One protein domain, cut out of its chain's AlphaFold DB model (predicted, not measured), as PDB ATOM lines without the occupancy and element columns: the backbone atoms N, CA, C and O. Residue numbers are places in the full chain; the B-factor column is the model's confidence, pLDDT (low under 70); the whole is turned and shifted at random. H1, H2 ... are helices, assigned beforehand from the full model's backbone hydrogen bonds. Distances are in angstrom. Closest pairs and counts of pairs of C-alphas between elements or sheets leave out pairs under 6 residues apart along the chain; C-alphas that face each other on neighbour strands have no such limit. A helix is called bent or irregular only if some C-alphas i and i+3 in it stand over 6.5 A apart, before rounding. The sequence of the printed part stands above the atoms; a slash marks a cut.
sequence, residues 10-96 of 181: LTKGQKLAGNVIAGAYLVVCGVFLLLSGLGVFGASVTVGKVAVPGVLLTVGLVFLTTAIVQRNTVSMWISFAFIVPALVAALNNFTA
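What this domain is: This is residues 10 to 96 of the 181 residues of an uncharacterized protein of Clostridiales bacterium (UniProt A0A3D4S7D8). Three long helices lie side by side in a single flat row, H1, H2, H3, each running the opposite way to the one before. H2 is in the middle of this slab and packs on both neighbours, while H1 and H3 form its two sides. The printed part has 87 residues with three named helices and no named strand, and its class is all helix. It is only just loose, close to compact, with a radius of gyration of the C-alphas of 14.5 A; the spans are 46 by 25 by 12 A.

How they stand to each other: Start at the longest helix, H1, residues 12 to 37. It touches H2, residues 47 to 70, and the closest C-alphas are those of Ala 22 and Val 62, 5.3 A apart. These two form a helical hairpin and run opposite ways at a shallow tilt of 13 degrees. Go on to H3, residues 73 to 94, which touches H2; their closest C-alphas are those of Pro 53 and Ala 86, 4.1 A apart. They form a second helical hairpin, running opposite ways at a shallow tilt of 21 degrees. H1 and H3 are apart. In H1 every O i to N i+4 pair is within hydrogen-bond range, in H2 18 of 20 and in H3 16 of 18.

Where its parts are: Find C-alpha 12 at (19.028, 19.041, -5.621); from there H1 runs 37.3 A to C-alpha 37 at (29.419, 18.421, 30.211). H2, from Val 47 to Gln 70, is 32.9 A long and irregular: C-alphas 49 and 52 are 7.3 A apart. H3, from Thr 73, runs 31.6 A and ends at C-alpha 94, (38.171, 32.536, 28.105).

The domain as a whole: The two C-alphas farthest apart, those of Lys 12 and Ala 96, are 46.5 A apart. The printed part has no cut. The link from H1 to H2, 9 residues, is short, and the link from H2 to H3, 2 residues, is tight. The mean pLDDT of the printed part is 94.2, and no printed residue is under 70.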
ATOM      1  N   LEU A  10      17.927  26.412  -6.245       77.88
ATOM      2  CA  LEU A  10      19.023  25.568  -5.795       77.88
ATOM      3  C   LEU A  10      18.870  24.165  -6.377       77.88
ATOM      4  O   LEU A  10      17.824  23.519  -6.229       77.88
ATOM      5  N   THR A  11      19.947  23.659  -6.969       85.88
ATOM      6  CA  THR A  11      19.971  22.284  -7.466       85.88
ATOM      7  C   THR A  11      19.733  21.300  -6.316       85.88
ATOM      8  O   THR A  11      20.071  21.564  -5.157       85.88
ATOM      9  N   LYS A  12      19.195  20.112  -6.623       86.50
ATOM     10  CA  LYS A  12      19.028  19.041  -5.621       86.50
ATOM     11  C   LYS A  12      20.341  18.728  -4.891       86.50
ATOM     12  O   LYS A  12      20.325  18.516  -3.683       86.50
ATOM     13  N   GLY A  13      21.471  18.769  -5.606       86.88
ATOM     14  CA  GLY A  13      22.805  18.570  -5.037       86.88
ATOM     15  C   GLY A  13      23.203  19.658  -4.036       86.88
ATOM     16  O   GLY A  13      23.660  19.332  -2.946       86.88
ATOM     17  N   GLN A  14      22.966  20.936  -4.347       86.19
ATOM     18  CA  GLN A  14      23.245  22.044  -3.422       86.19
ATOM     19  C   GLN A  14      22.355  22.007  -2.175       86.19
ATOM     20  O   GLN A  14      22.835  22.296  -1.077       86.19
ATOM     21  N   LYS A  15      21.079  21.627  -2.325       84.94
ATOM     22  CA  LYS A  15      20.153  21.437  -1.195       84.94
ATOM     23  C   LYS A  15      20.621  20.291  -0.290       84.94
ATOM     24  O   LYS A  15      20.714  20.466   0.921       84.94
ATOM     25  N   LEU A  16      20.967  19.142  -0.879       89.56
ATOM     26  CA  LEU A  16      21.480  17.990  -0.138       89.56
ATOM     27  C   LEU A  16      22.792  18.324   0.583       89.56
ATOM     28  O   LEU A  16      22.904  18.068   1.778       89.56
ATOM     29  N   ALA A  17      23.751  18.938  -0.115       87.50
ATOM     30  CA  ALA A  17      25.027  19.342   0.467       87.50
ATOM     31  C   ALA A  17      24.827  20.306   1.647       87.50
ATOM     32  O   ALA A  17      25.404  20.089   2.708       87.50
ATOM     33  N   GLY A  18      23.961  21.316   1.496       86.31
ATOM     34  CA  GLY A  18      23.623  22.246   2.577       86.31
ATOM     35  C   GLY A  18      23.068  21.537   3.815       86.31
ATOM     36  O   GLY A  18      23.558  21.763   4.919       86.31
ATOM     37  N   ASN A  19      22.113  20.620   3.634       89.88
ATOM     38  CA  ASN A  19      21.511  19.870   4.740       89.88
ATOM     39  C   ASN A  19      22.513  18.940   5.439       89.88
ATOM     40  O   ASN A  19      22.539  18.878   6.668       89.88
ATOM     41  N   VAL A  20      23.349  18.234   4.674       92.75
ATOM     42  CA  VAL A  20      24.383  17.345   5.229       92.75
ATOM     43  C   VAL A  20      25.400  18.146   6.038       92.75
ATOM     44  O   VAL A  20      25.735  17.760   7.155       92.75
ATOM     45  N   ILE A  21      25.850  19.286   5.513       89.94
ATOM     46  CA  ILE A  21      26.798  20.171   6.196       89.94
ATOM     47  C   ILE A  21      26.177  20.747   7.474       89.94
ATOM     48  O   ILE A  21      26.822  20.741   8.523       89.94
ATOM     49  N   ALA A  22      24.917  21.187   7.416       91.62
ATOM     50  CA  ALA A  22      24.190  21.665   8.587       91.62
ATOM     51  C   ALA A  22      24.083  20.591   9.678       91.62
ATOM     52  O   ALA A  22      24.397  20.855  10.841       91.62
ATOM     53  N   GLY A  23      23.712  19.367   9.293       93.75
ATOM     54  CA  GLY A  23      23.659  18.224  10.200       93.75
ATOM     55  C   GLY A  23      25.024  17.897  10.809       93.75
ATOM     56  O   GLY A  23      25.120  17.710  12.020       93.75
ATOM     57  N   ALA A  24      26.090  17.894  10.005       95.69
ATOM     58  CA  ALA A  24      27.444  17.613  10.475       95.69
ATOM     59  C   ALA A  24      27.919  18.637  11.518       95.69
ATOM     60  O   ALA A  24      28.393  18.245  12.585       95.69
ATOM     61  N   TYR A  25      27.739  19.937  11.259       96.75
ATOM     62  CA  TYR A  25      28.078  20.981  12.231       96.75
ATOM     63  C   TYR A  25      27.276  20.842  13.529       96.75
ATOM     64  O   TYR A  25      27.847  20.966  14.613       96.75
ATOM     65  N   LEU A  26      25.978  20.534  13.437       95.81
ATOM     66  CA  LEU A  26      25.131  20.348  14.614       95.81
ATOM     67  C   LEU A  26      25.565  19.134  15.448       95.81
ATOM     68  O   LEU A  26      25.634  19.235  16.672       95.81
ATOM     69  N   VAL A  27      25.905  18.014  14.801       97.81
ATOM     70  CA  VAL A  27      26.433  16.820  15.481       97.81
ATOM     71  C   VAL A  27      27.751  17.142  16.177       97.81
ATOM     72  O   VAL A  27      27.899  16.837  17.357       97.81
ATOM     73  N   VAL A  28      28.687  17.808  15.492       97.50
ATOM     74  CA  VAL A  28      29.973  18.208  16.086       97.50
ATOM     75  C   VAL A  28      29.762  19.131  17.286       97.50
ATOM     76  O   VAL A  28      30.363  18.908  18.337       97.50
ATOM     77  N   CYS A  29      28.872  20.120  17.174       97.62
ATOM     78  CA  CYS A  29      28.517  20.994  18.288       97.62
ATOM     79  C   CYS A  29      27.923  20.199  19.457       97.62
ATOM     80  O   CYS A  29      28.357  20.367  20.594       97.62
ATOM     81  N   GLY A  30      26.962  19.311  19.194       97.44
ATOM     82  CA  GLY A  30      26.326  18.484  20.217       97.44
ATOM     83  C   GLY A  30      27.324  17.581  20.942       97.44
ATOM     84  O   GLY A  30      27.336  17.548  22.172       97.44
ATOM     85  N   VAL A  31      28.212  16.918  20.198       98.06
ATOM     86  CA  VAL A  31      29.291  16.093  20.763       98.06
ATOM     87  C   VAL A  31      30.236  16.949  21.605       98.06
ATOM     88  O   VAL A  31      30.544  16.580  22.734       98.06
ATOM     89  N   PHE A  32      30.655  18.115  21.115       97.25
ATOM     90  CA  PHE A  32      31.524  19.016  21.870       97.25
ATOM     91  C   PHE A  32      30.882  19.492  23.184       97.25
ATOM     92  O   PHE A  32      31.538  19.487  24.231       97.25
ATOM     93  N   LEU A  33      29.595  19.854  23.164       97.25
ATOM     94  CA  LEU A  33      28.857  20.247  24.368       97.25
ATOM     95  C   LEU A  33      28.695  19.078  25.344       97.25
ATOM     96  O   LEU A  33      28.883  19.268  26.546       97.25
ATOM     97  N   LEU A  34      28.413  17.873  24.843       97.50
ATOM     98  CA  LEU A  34      28.322  16.666  25.663       97.50
ATOM     99  C   LEU A  34      29.657  16.363  26.351       97.50
ATOM    100  O   LEU A  34      29.695  16.195  27.567       97.50
ATOM    101  N   LEU A  35      30.761  16.359  25.600       97.38
ATOM    102  CA  LEU A  35      32.103  16.121  26.140       97.38
ATOM    103  C   LEU A  35      32.512  17.198  27.157       97.38
ATOM    104  O   LEU A  35      33.122  16.880  28.178       97.38
ATOM    105  N   SER A  36      32.119  18.455  26.929       96.19
ATOM    106  CA  SER A  36      32.305  19.542  27.902       96.19
ATOM    107  C   SER A  36      31.489  19.312  29.180       96.19
ATOM    108  O   SER A  36      31.974  19.577  30.276       96.19
ATOM    109  N   GLY A  37      30.264  18.788  29.066       94.62
ATOM    110  CA  GLY A  37      29.419  18.421  30.211       94.62
ATOM    111  C   GLY A  37      29.947  17.231  31.006       94.62
ATOM    112  O   GLY A  37      29.814  17.205  32.225       94.62
ATOM    113  N   LEU A  38      30.608  16.291  30.331       96.38
ATOM    114  CA  LEU A  38      31.294  15.155  30.949       96.38
ATOM    115  C   LEU A  38      32.667  15.524  31.543       96.38
ATOM    116  O   LEU A  38      33.330  14.667  32.119       96.38
ATOM    117  N   GLY A  39      33.111  16.778  31.403       94.44
ATOM    118  CA  GLY A  39      34.380  17.254  31.961       94.44
ATOM    119  C   GLY A  39      35.628  16.771  31.216       94.44
ATOM    120  O   GLY A  39      36.731  16.886  31.746       94.44
ATOM    121  N   VAL A  40      35.487  16.272  29.981       96.94
ATOM    122  CA  VAL A  40      36.598  15.719  29.178       96.94
ATOM    123  C   VAL A  40      37.692  16.759  28.908       96.94
ATOM    124  O   VAL A  40      38.868  16.422  28.826       96.94
ATOM    125  N   PHE A  41      37.317  18.036  28.810       93.19
ATOM    126  CA  PHE A  41      38.227  19.150  28.521       93.19
ATOM    127  C   PHE A  41      38.766  19.857  29.779       93.19
ATOM    128  O   PHE A  41      39.394  20.913  29.678       93.19
ATOM    129  N   GLY A  42      38.533  19.289  30.966       92.06
ATOM    130  CA  GLY A  42      38.958  19.859  32.242       92.06
ATOM    131  C   GLY A  42      38.046  20.975  32.767       92.06
ATOM    132  O   GLY A  42      37.091  21.407  32.126       92.06
ATOM    133  N   ALA A  43      38.352  21.456  33.975       88.25
ATOM    134  CA  ALA A  43      37.473  22.351  34.738       88.25
ATOM    135  C   ALA A  43      37.268  23.747  34.116       88.25
ATOM    136  O   ALA A  43      36.316  24.447  34.459       88.25
ATOM    137  N   SER A  44      38.154  24.181  33.216       88.25
ATOM    138  CA  SER A  44      38.072  25.496  32.570       88.25
ATOM    139  C   SER A  44      37.044  25.549  31.436       88.25
ATOM    140  O   SER A  44      36.550  26.638  31.127       88.25
ATOM    141  N   VAL A  45      36.697  24.403  30.844       93.44
ATOM    142  CA  VAL A  45      35.805  24.274  29.685       93.44
ATOM    143  C   VAL A  45      34.510  23.598  30.130       93.44
ATOM    144  O   VAL A  45      34.345  22.386  30.053       93.44
ATOM    145  N   THR A  46      33.575  24.408  30.623       94.81
ATOM    146  CA  THR A  46      32.262  23.945  31.088       94.81
ATOM    147  C   THR A  46      31.172  24.287  30.082       94.81
ATOM    148  O   THR A  46      31.287  25.273  29.350       94.81
ATOM    149  N   VAL A  47      30.064  23.535  30.094       94.75
ATOM    150  CA  VAL A  47      28.891  23.800  29.233       94.75
ATOM    151  C   VAL A  47      28.431  25.254  29.342       94.75
ATOM    152  O   VAL A  47      28.187  25.890  28.322       94.75
ATOM    153  N   GLY A  48      28.399  25.821  30.553       93.06
ATOM    154  CA  GLY A  48      28.007  27.218  30.764       93.06
ATOM    155  C   GLY A  48      28.901  28.233  30.039       93.06
ATOM    156  O   GLY A  48      28.413  29.268  29.596       93.06
ATOM    157  N   LYS A  49      30.192  27.927  29.857       95.00
ATOM    158  CA  LYS A  49      31.135  28.788  29.129       95.00
ATOM    159  C   LYS A  49      31.127  28.559  27.620       95.00
ATOM    160  O   LYS A  49      31.436  29.487  26.875       95.00
ATOM    161  N   VAL A  50      30.804  27.352  27.156       96.75
ATOM    162  CA  VAL A  50      30.917  27.013  25.728       96.75
ATOM    163  C   VAL A  50      29.598  26.968  24.966       96.75
ATOM    164  O   VAL A  50      29.628  27.075  23.745       96.75
ATOM    165  N   ALA A  51      28.452  26.841  25.639       96.56
ATOM    166  CA  ALA A  51      27.163  26.646  24.972       96.56
ATOM    167  C   ALA A  51      26.823  27.787  24.009       96.56
ATOM    168  O   ALA A  51      26.629  27.555  22.819       96.56
ATOM    169  N   VAL A  52      26.810  29.026  24.504       96.56
ATOM    170  CA  VAL A  52      26.492  30.209  23.692       96.56
ATOM    171  C   VAL A  52      27.480  30.399  22.533       96.56
ATOM    172  O   VAL A  52      27.024  30.427  21.388       96.56
ATOM    173  N   PRO A  53      28.810  30.497  22.756       97.12
ATOM    174  CA  PRO A  53      29.739  30.665  21.643       97.12
ATOM    175  C   PRO A  53      29.731  29.468  20.684       97.12
ATOM    176  O   PRO A  53      29.807  29.669  19.476       97.12
ATOM    177  N   GLY A  54      29.580  28.238  21.183       97.25
ATOM    178  CA  GLY A  54      29.541  27.028  20.362       97.25
ATOM    179  C   GLY A  54      28.322  26.973  19.442       97.25
ATOM    180  O   GLY A  54      28.471  26.755  18.239       97.25
ATOM    181  N   VAL A  55      27.123  27.234  19.970       97.69
ATOM    182  CA  VAL A  55      25.882  27.222  19.178       97.69
ATOM    183  C   VAL A  55      25.878  28.351  18.150       97.69
ATOM    184  O   VAL A  55      25.594  28.107  16.979       97.69
ATOM    185  N   LEU A  56      26.241  29.574  18.548       98.00
ATOM    186  CA  LEU A  56      26.285  30.711  17.625       98.00
ATOM    187  C   LEU A  56      27.328  30.498  16.521       98.00
ATOM    188  O   LEU A  56      27.031  30.740  15.352       98.00
ATOM    189  N   LEU A  57      28.516  29.983  16.860       98.12
ATOM    190  CA  LEU A  57      29.535  29.651  15.865       98.12
ATOM    191  C   LEU A  57      29.023  28.583  14.897       98.12
ATOM    192  O   LEU A  57      29.210  28.718  13.694       98.12
ATOM    193  N   THR A  58      28.338  27.560  15.406       97.94
ATOM    194  CA  THR A  58      27.741  26.492  14.593       97.94
ATOM    195  C   THR A  58      26.756  27.068  13.582       97.94
ATOM    196  O   THR A  58      26.908  26.829  12.388       97.94
ATOM    197  N   VAL A  59      25.802  27.891  14.025       97.38
ATOM    198  CA  VAL A  59      24.842  28.560  13.130       97.38
ATOM    199  C   VAL A  59      25.570  29.423  12.094       97.38
ATOM    200  O   VAL A  59      25.281  29.337  10.899       97.38
ATOM    201  N   GLY A  60      26.564  30.198  12.529       97.50
ATOM    202  CA  GLY A  60      27.393  31.011  11.647       97.50
ATOM    203  C   GLY A  60      28.109  30.194  10.569       97.50
ATOM    204  O   GLY A  60      28.029  30.534   9.392       97.50
ATOM    205  N   LEU A  61      28.746  29.082  10.938       97.44
ATOM    206  CA  LEU A  61      29.447  28.196  10.006       97.44
ATOM    207  C   LEU A  61      28.495  27.508   9.019       97.44
ATOM    208  O   LEU A  61      28.832  27.380   7.842       97.44
ATOM    209  N   VAL A  62      27.291  27.127   9.458       96.31
ATOM    210  CA  VAL A  62      26.258  26.591   8.560       96.31
ATOM    211  C   VAL A  62      25.899  27.612   7.484       96.31
ATOM    212  O   VAL A  62      25.923  27.282   6.293       96.31
ATOM    213  N   PHE A  63      25.621  28.858   7.872       95.94
ATOM    214  CA  PHE A  63      25.331  29.923   6.914       95.94
ATOM    215  C   PHE A  63      26.531  30.255   6.029       95.94
ATOM    216  O   PHE A  63      26.344  30.452   4.831       95.94
ATOM    217  N   LEU A  64      27.751  30.261   6.573       96.12
ATOM    218  CA  LEU A  64      28.970  30.562   5.822       96.12
ATOM    219  C   LEU A  64      29.204  29.531   4.716       96.12
ATOM    220  O   LEU A  64      29.382  29.882   3.550       96.12
ATOM    221  N   THR A  65      29.156  28.247   5.060       92.94
ATOM    222  CA  THR A  65      29.386  27.179   4.085       92.94
ATOM    223  C   THR A  65      28.251  27.122   3.065       92.94
ATOM    224  O   THR A  65      28.506  26.983   1.868       92.94
ATOM    225  N   THR A  66      27.007  27.331   3.503       90.12
ATOM    226  CA  THR A  66      25.856  27.465   2.596       90.12
ATOM    227  C   THR A  66      26.046  28.636   1.634       90.12
ATOM    228  O   THR A  66      25.830  28.482   0.433       90.12
ATOM    229  N   ALA A  67      26.514  29.786   2.127       92.19
ATOM    230  CA  ALA A  67      26.801  30.954   1.309       92.19
ATOM    231  C   ALA A  67      27.827  30.636   0.222       92.19
ATOM    232  O   ALA A  67      27.607  30.977  -0.936       92.19
ATOM    233  N   ILE A  68      28.908  29.936   0.566       91.44
ATOM    234  CA  ILE A  68      29.968  29.562  -0.379       91.44
ATOM    235  C   ILE A  68      29.441  28.590  -1.445       91.44
ATOM    236  O   ILE A  68      29.628  28.834  -2.638       91.44
ATOM    237  N   VAL A  69      28.744  27.524  -1.034       88.69
ATOM    238  CA  VAL A  69      28.214  26.480  -1.936       88.69
ATOM    239  C   VAL A  69      27.146  27.030  -2.885       88.69
ATOM    240  O   VAL A  69      27.076  26.642  -4.054       88.69
ATOM    241  N   GLN A  70      26.302  27.929  -2.386       85.81
ATOM    242  CA  GLN A  70      25.155  28.464  -3.122       85.81
ATOM    243  C   GLN A  70      25.426  29.843  -3.730       85.81
ATOM    244  O   GLN A  70      24.545  30.412  -4.367       85.81
ATOM    245  N   ARG A  71      26.628  30.396  -3.522       86.81
ATOM    246  CA  ARG A  71      26.997  31.776  -3.876       86.81
ATOM    247  C   ARG A  71      25.979  32.819  -3.378       86.81
ATOM    248  O   ARG A  71      25.726  33.817  -4.046       86.81
ATOM    249  N   ASN A  72      25.414  32.602  -2.190       89.12
ATOM    250  CA  ASN A  72      24.349  33.431  -1.627       89.12
ATOM    251  C   ASN A  72      24.916  34.531  -0.709       89.12
ATOM    252  O   ASN A  72      25.521  34.248   0.326       89.12
ATOM    253  N   THR A  73      24.699  35.796  -1.075       91.38
ATOM    254  CA  THR A  73      25.194  36.968  -0.332       91.38
ATOM    255  C   THR A  73      24.461  37.208   0.988       91.38
ATOM    256  O   THR A  73      25.074  37.678   1.942       91.38
ATOM    257  N   VAL A  74      23.179  36.847   1.089       92.31
ATOM    258  CA  VAL A  74      22.390  36.980   2.326       92.31
ATOM    259  C   VAL A  74      22.904  36.008   3.385       92.31
ATOM    260  O   VAL A  74      23.208  36.422   4.502       92.31
ATOM    261  N   SER A  75      23.098  34.740   3.023       93.75
ATOM    262  CA  SER A  75      23.718  33.741   3.899       93.75
ATOM    263  C   SER A  75      25.131  34.160   4.310       93.75
ATOM    264  O   SER A  75      25.508  33.968   5.464       93.75
ATOM    265  N   MET A  76      25.895  34.793   3.406       95.56
ATOM    266  CA  MET A  76      27.219  35.326   3.746       95.56
ATOM    267  C   MET A  76      27.101  36.397   4.833       95.56
ATOM    268  O   MET A  76      27.777  36.314   5.855       95.56
ATOM    269  N   TRP A  77      26.192  37.357   4.668       96.56
ATOM    270  CA  TRP A  77      25.990  38.434   5.634       96.56
ATOM    271  C   TRP A  77      25.527  37.908   7.003       96.56
ATOM    272  O   TRP A  77      26.082  38.292   8.039       96.56
ATOM    273  N   ILE A  78      24.552  36.991   7.006       96.69
ATOM    274  CA  ILE A  78      24.000  36.372   8.221       96.69
ATOM    275  C   ILE A  78      25.067  35.548   8.945       96.69
ATOM    276  O   ILE A  78      25.112  35.573  10.173       96.69
ATOM    277  N   SER A  79      25.961  34.868   8.222       97.62
ATOM    278  CA  SER A  79      27.003  34.055   8.857       97.62
ATOM    279  C   SER A  79      27.847  34.866   9.846       97.62
ATOM    280  O   SER A  79      27.991  34.480  11.006       97.62
ATOM    281  N   PHE A  80      28.299  36.055   9.444       97.38
ATOM    282  CA  PHE A  80      29.068  36.952  10.303       97.38
ATOM    283  C   PHE A  80      28.232  37.623  11.397       97.38
ATOM    284  O   PHE A  80      28.771  37.912  12.467       97.38
ATOM    285  N   ALA A  81      26.917  37.764  11.202       97.25
ATOM    286  CA  ALA A  81      26.011  38.209  12.259       97.25
ATOM    287  C   ALA A  81      25.919  37.204  13.424       97.25
ATOM    288  O   ALA A  81      25.611  37.609  14.540       97.25
ATOM    289  N   PHE A  82      26.247  35.925  13.195       98.12
ATOM    290  CA  PHE A  82      26.358  34.899  14.239       98.12
ATOM    291  C   PHE A  82      27.800  34.663  14.711       98.12
ATOM    292  O   PHE A  82      28.035  34.517  15.913       98.12
ATOM    293  N   ILE A  83      28.779  34.676  13.798       98.44
ATOM    294  CA  ILE A  83      30.197  34.454  14.137       98.44
ATOM    295  C   ILE A  83      30.722  35.551  15.070       98.44
ATOM    296  O   ILE A  83      31.453  35.246  16.011       98.44
ATOM    297  N   VAL A  84      30.351  36.818  14.857       98.19
ATOM    298  CA  VAL A  84      30.849  37.921  15.695       98.19
ATOM    299  C   VAL A  84      30.359  37.792  17.148       98.19
ATOM    300  O   VAL A  84      31.206  37.769  18.041       98.19
ATOM    301  N   PRO A  85      29.053  37.620  17.441       97.75
ATOM    302  CA  PRO A  85      28.592  37.316  18.796       97.75
ATOM    303  C   PRO A  85      29.216  36.058  19.405       97.75
ATOM    304  O   PRO A  85      29.524  36.059  20.599       97.75
ATOM    305  N   ALA A  86      29.439  35.009  18.604       98.19
ATOM    306  CA  ALA A  86      30.118  33.800  19.059       98.19
ATOM    307  C   ALA A  86      31.548  34.096  19.530       98.19
ATOM    308  O   ALA A  86      31.943  33.689  20.623       98.19
ATOM    309  N   LEU A  87      32.301  34.861  18.735       97.88
ATOM    310  CA  LEU A  87      33.654  35.292  19.069       97.88
ATOM    311  C   LEU A  87      33.666  36.163  20.329       97.88
ATOM    312  O   LEU A  87      34.477  35.928  21.219       97.88
ATOM    313  N   VAL A  88      32.751  37.130  20.441       97.88
ATOM    314  CA  VAL A  88      32.655  37.994  21.627       97.88
ATOM    315  C   VAL A  88      32.366  37.173  22.886       97.88
ATOM    316  O   VAL A  88      33.028  37.368  23.905       97.88
ATOM    317  N   ALA A  89      31.426  36.226  22.822       97.56
ATOM    318  CA  ALA A  89      31.119  35.347  23.948       97.56
ATOM    319  C   ALA A  89      32.313  34.452  24.323       97.56
ATOM    320  O   ALA A  89      32.620  34.303  25.504       97.56
ATOM    321  N   ALA A  90      33.029  33.903  23.337       96.75
ATOM    322  CA  ALA A  90      34.227  33.106  23.586       96.75
ATOM    323  C   ALA A  90      35.337  33.941  24.246       96.75
ATOM    324  O   ALA A  90      35.895  33.529  25.263       96.75
ATOM    325  N   LEU A  91      35.613  35.139  23.725       97.31
ATOM    326  CA  LEU A  91      36.603  36.051  24.300       97.31
ATOM    327  C   LEU A  91      36.243  36.431  25.738       97.31
ATOM    328  O   LEU A  91      37.113  36.381  26.603       97.31
ATOM    329  N   ASN A  92      34.972  36.731  26.014       97.00
ATOM    330  CA  ASN A  92      34.515  37.034  27.369       97.00
ATOM    331  C   ASN A  92      34.694  35.859  28.344       97.00
ATOM    332  O   ASN A  92      35.022  36.056  29.510       97.00
ATOM    333  N   ASN A  93      34.482  34.629  27.878       96.44
ATOM    334  CA  ASN A  93      34.483  33.452  28.749       96.44
ATOM    335  C   ASN A  93      35.885  32.874  29.006       96.44
ATOM    336  O   ASN A  93      36.082  32.178  30.013       96.44
ATOM    337  N   PHE A  94      36.836  33.145  28.105       95.75
ATOM    338  CA  PHE A  94      38.171  32.536  28.105       95.75
ATOM    339  C   PHE A  94      39.336  33.530  28.188       95.75
ATOM    340  O   PHE A  94      40.485  33.100  28.274       95.75
ATOM    341  N   THR A  95      39.081  34.839  28.195       95.31
ATOM    342  CA  THR A  95      40.125  35.868  28.342       95.31
ATOM    343  C   THR A  95      39.763  36.869  29.439       95.31
ATOM    344  O   THR A  95      38.696  36.789  30.039       95.31
ATOM    345  N   ALA A  96      40.648  37.833  29.707       93.56
ATOM    346  CA  ALA A  96      40.371  38.940  30.624       93.56
ATOM    347  C   ALA A  96      39.472  40.039  30.013       93.56
ATOM    348  O   ALA A  96      39.112  40.996  30.700       93.56
TER     349      ALA A  96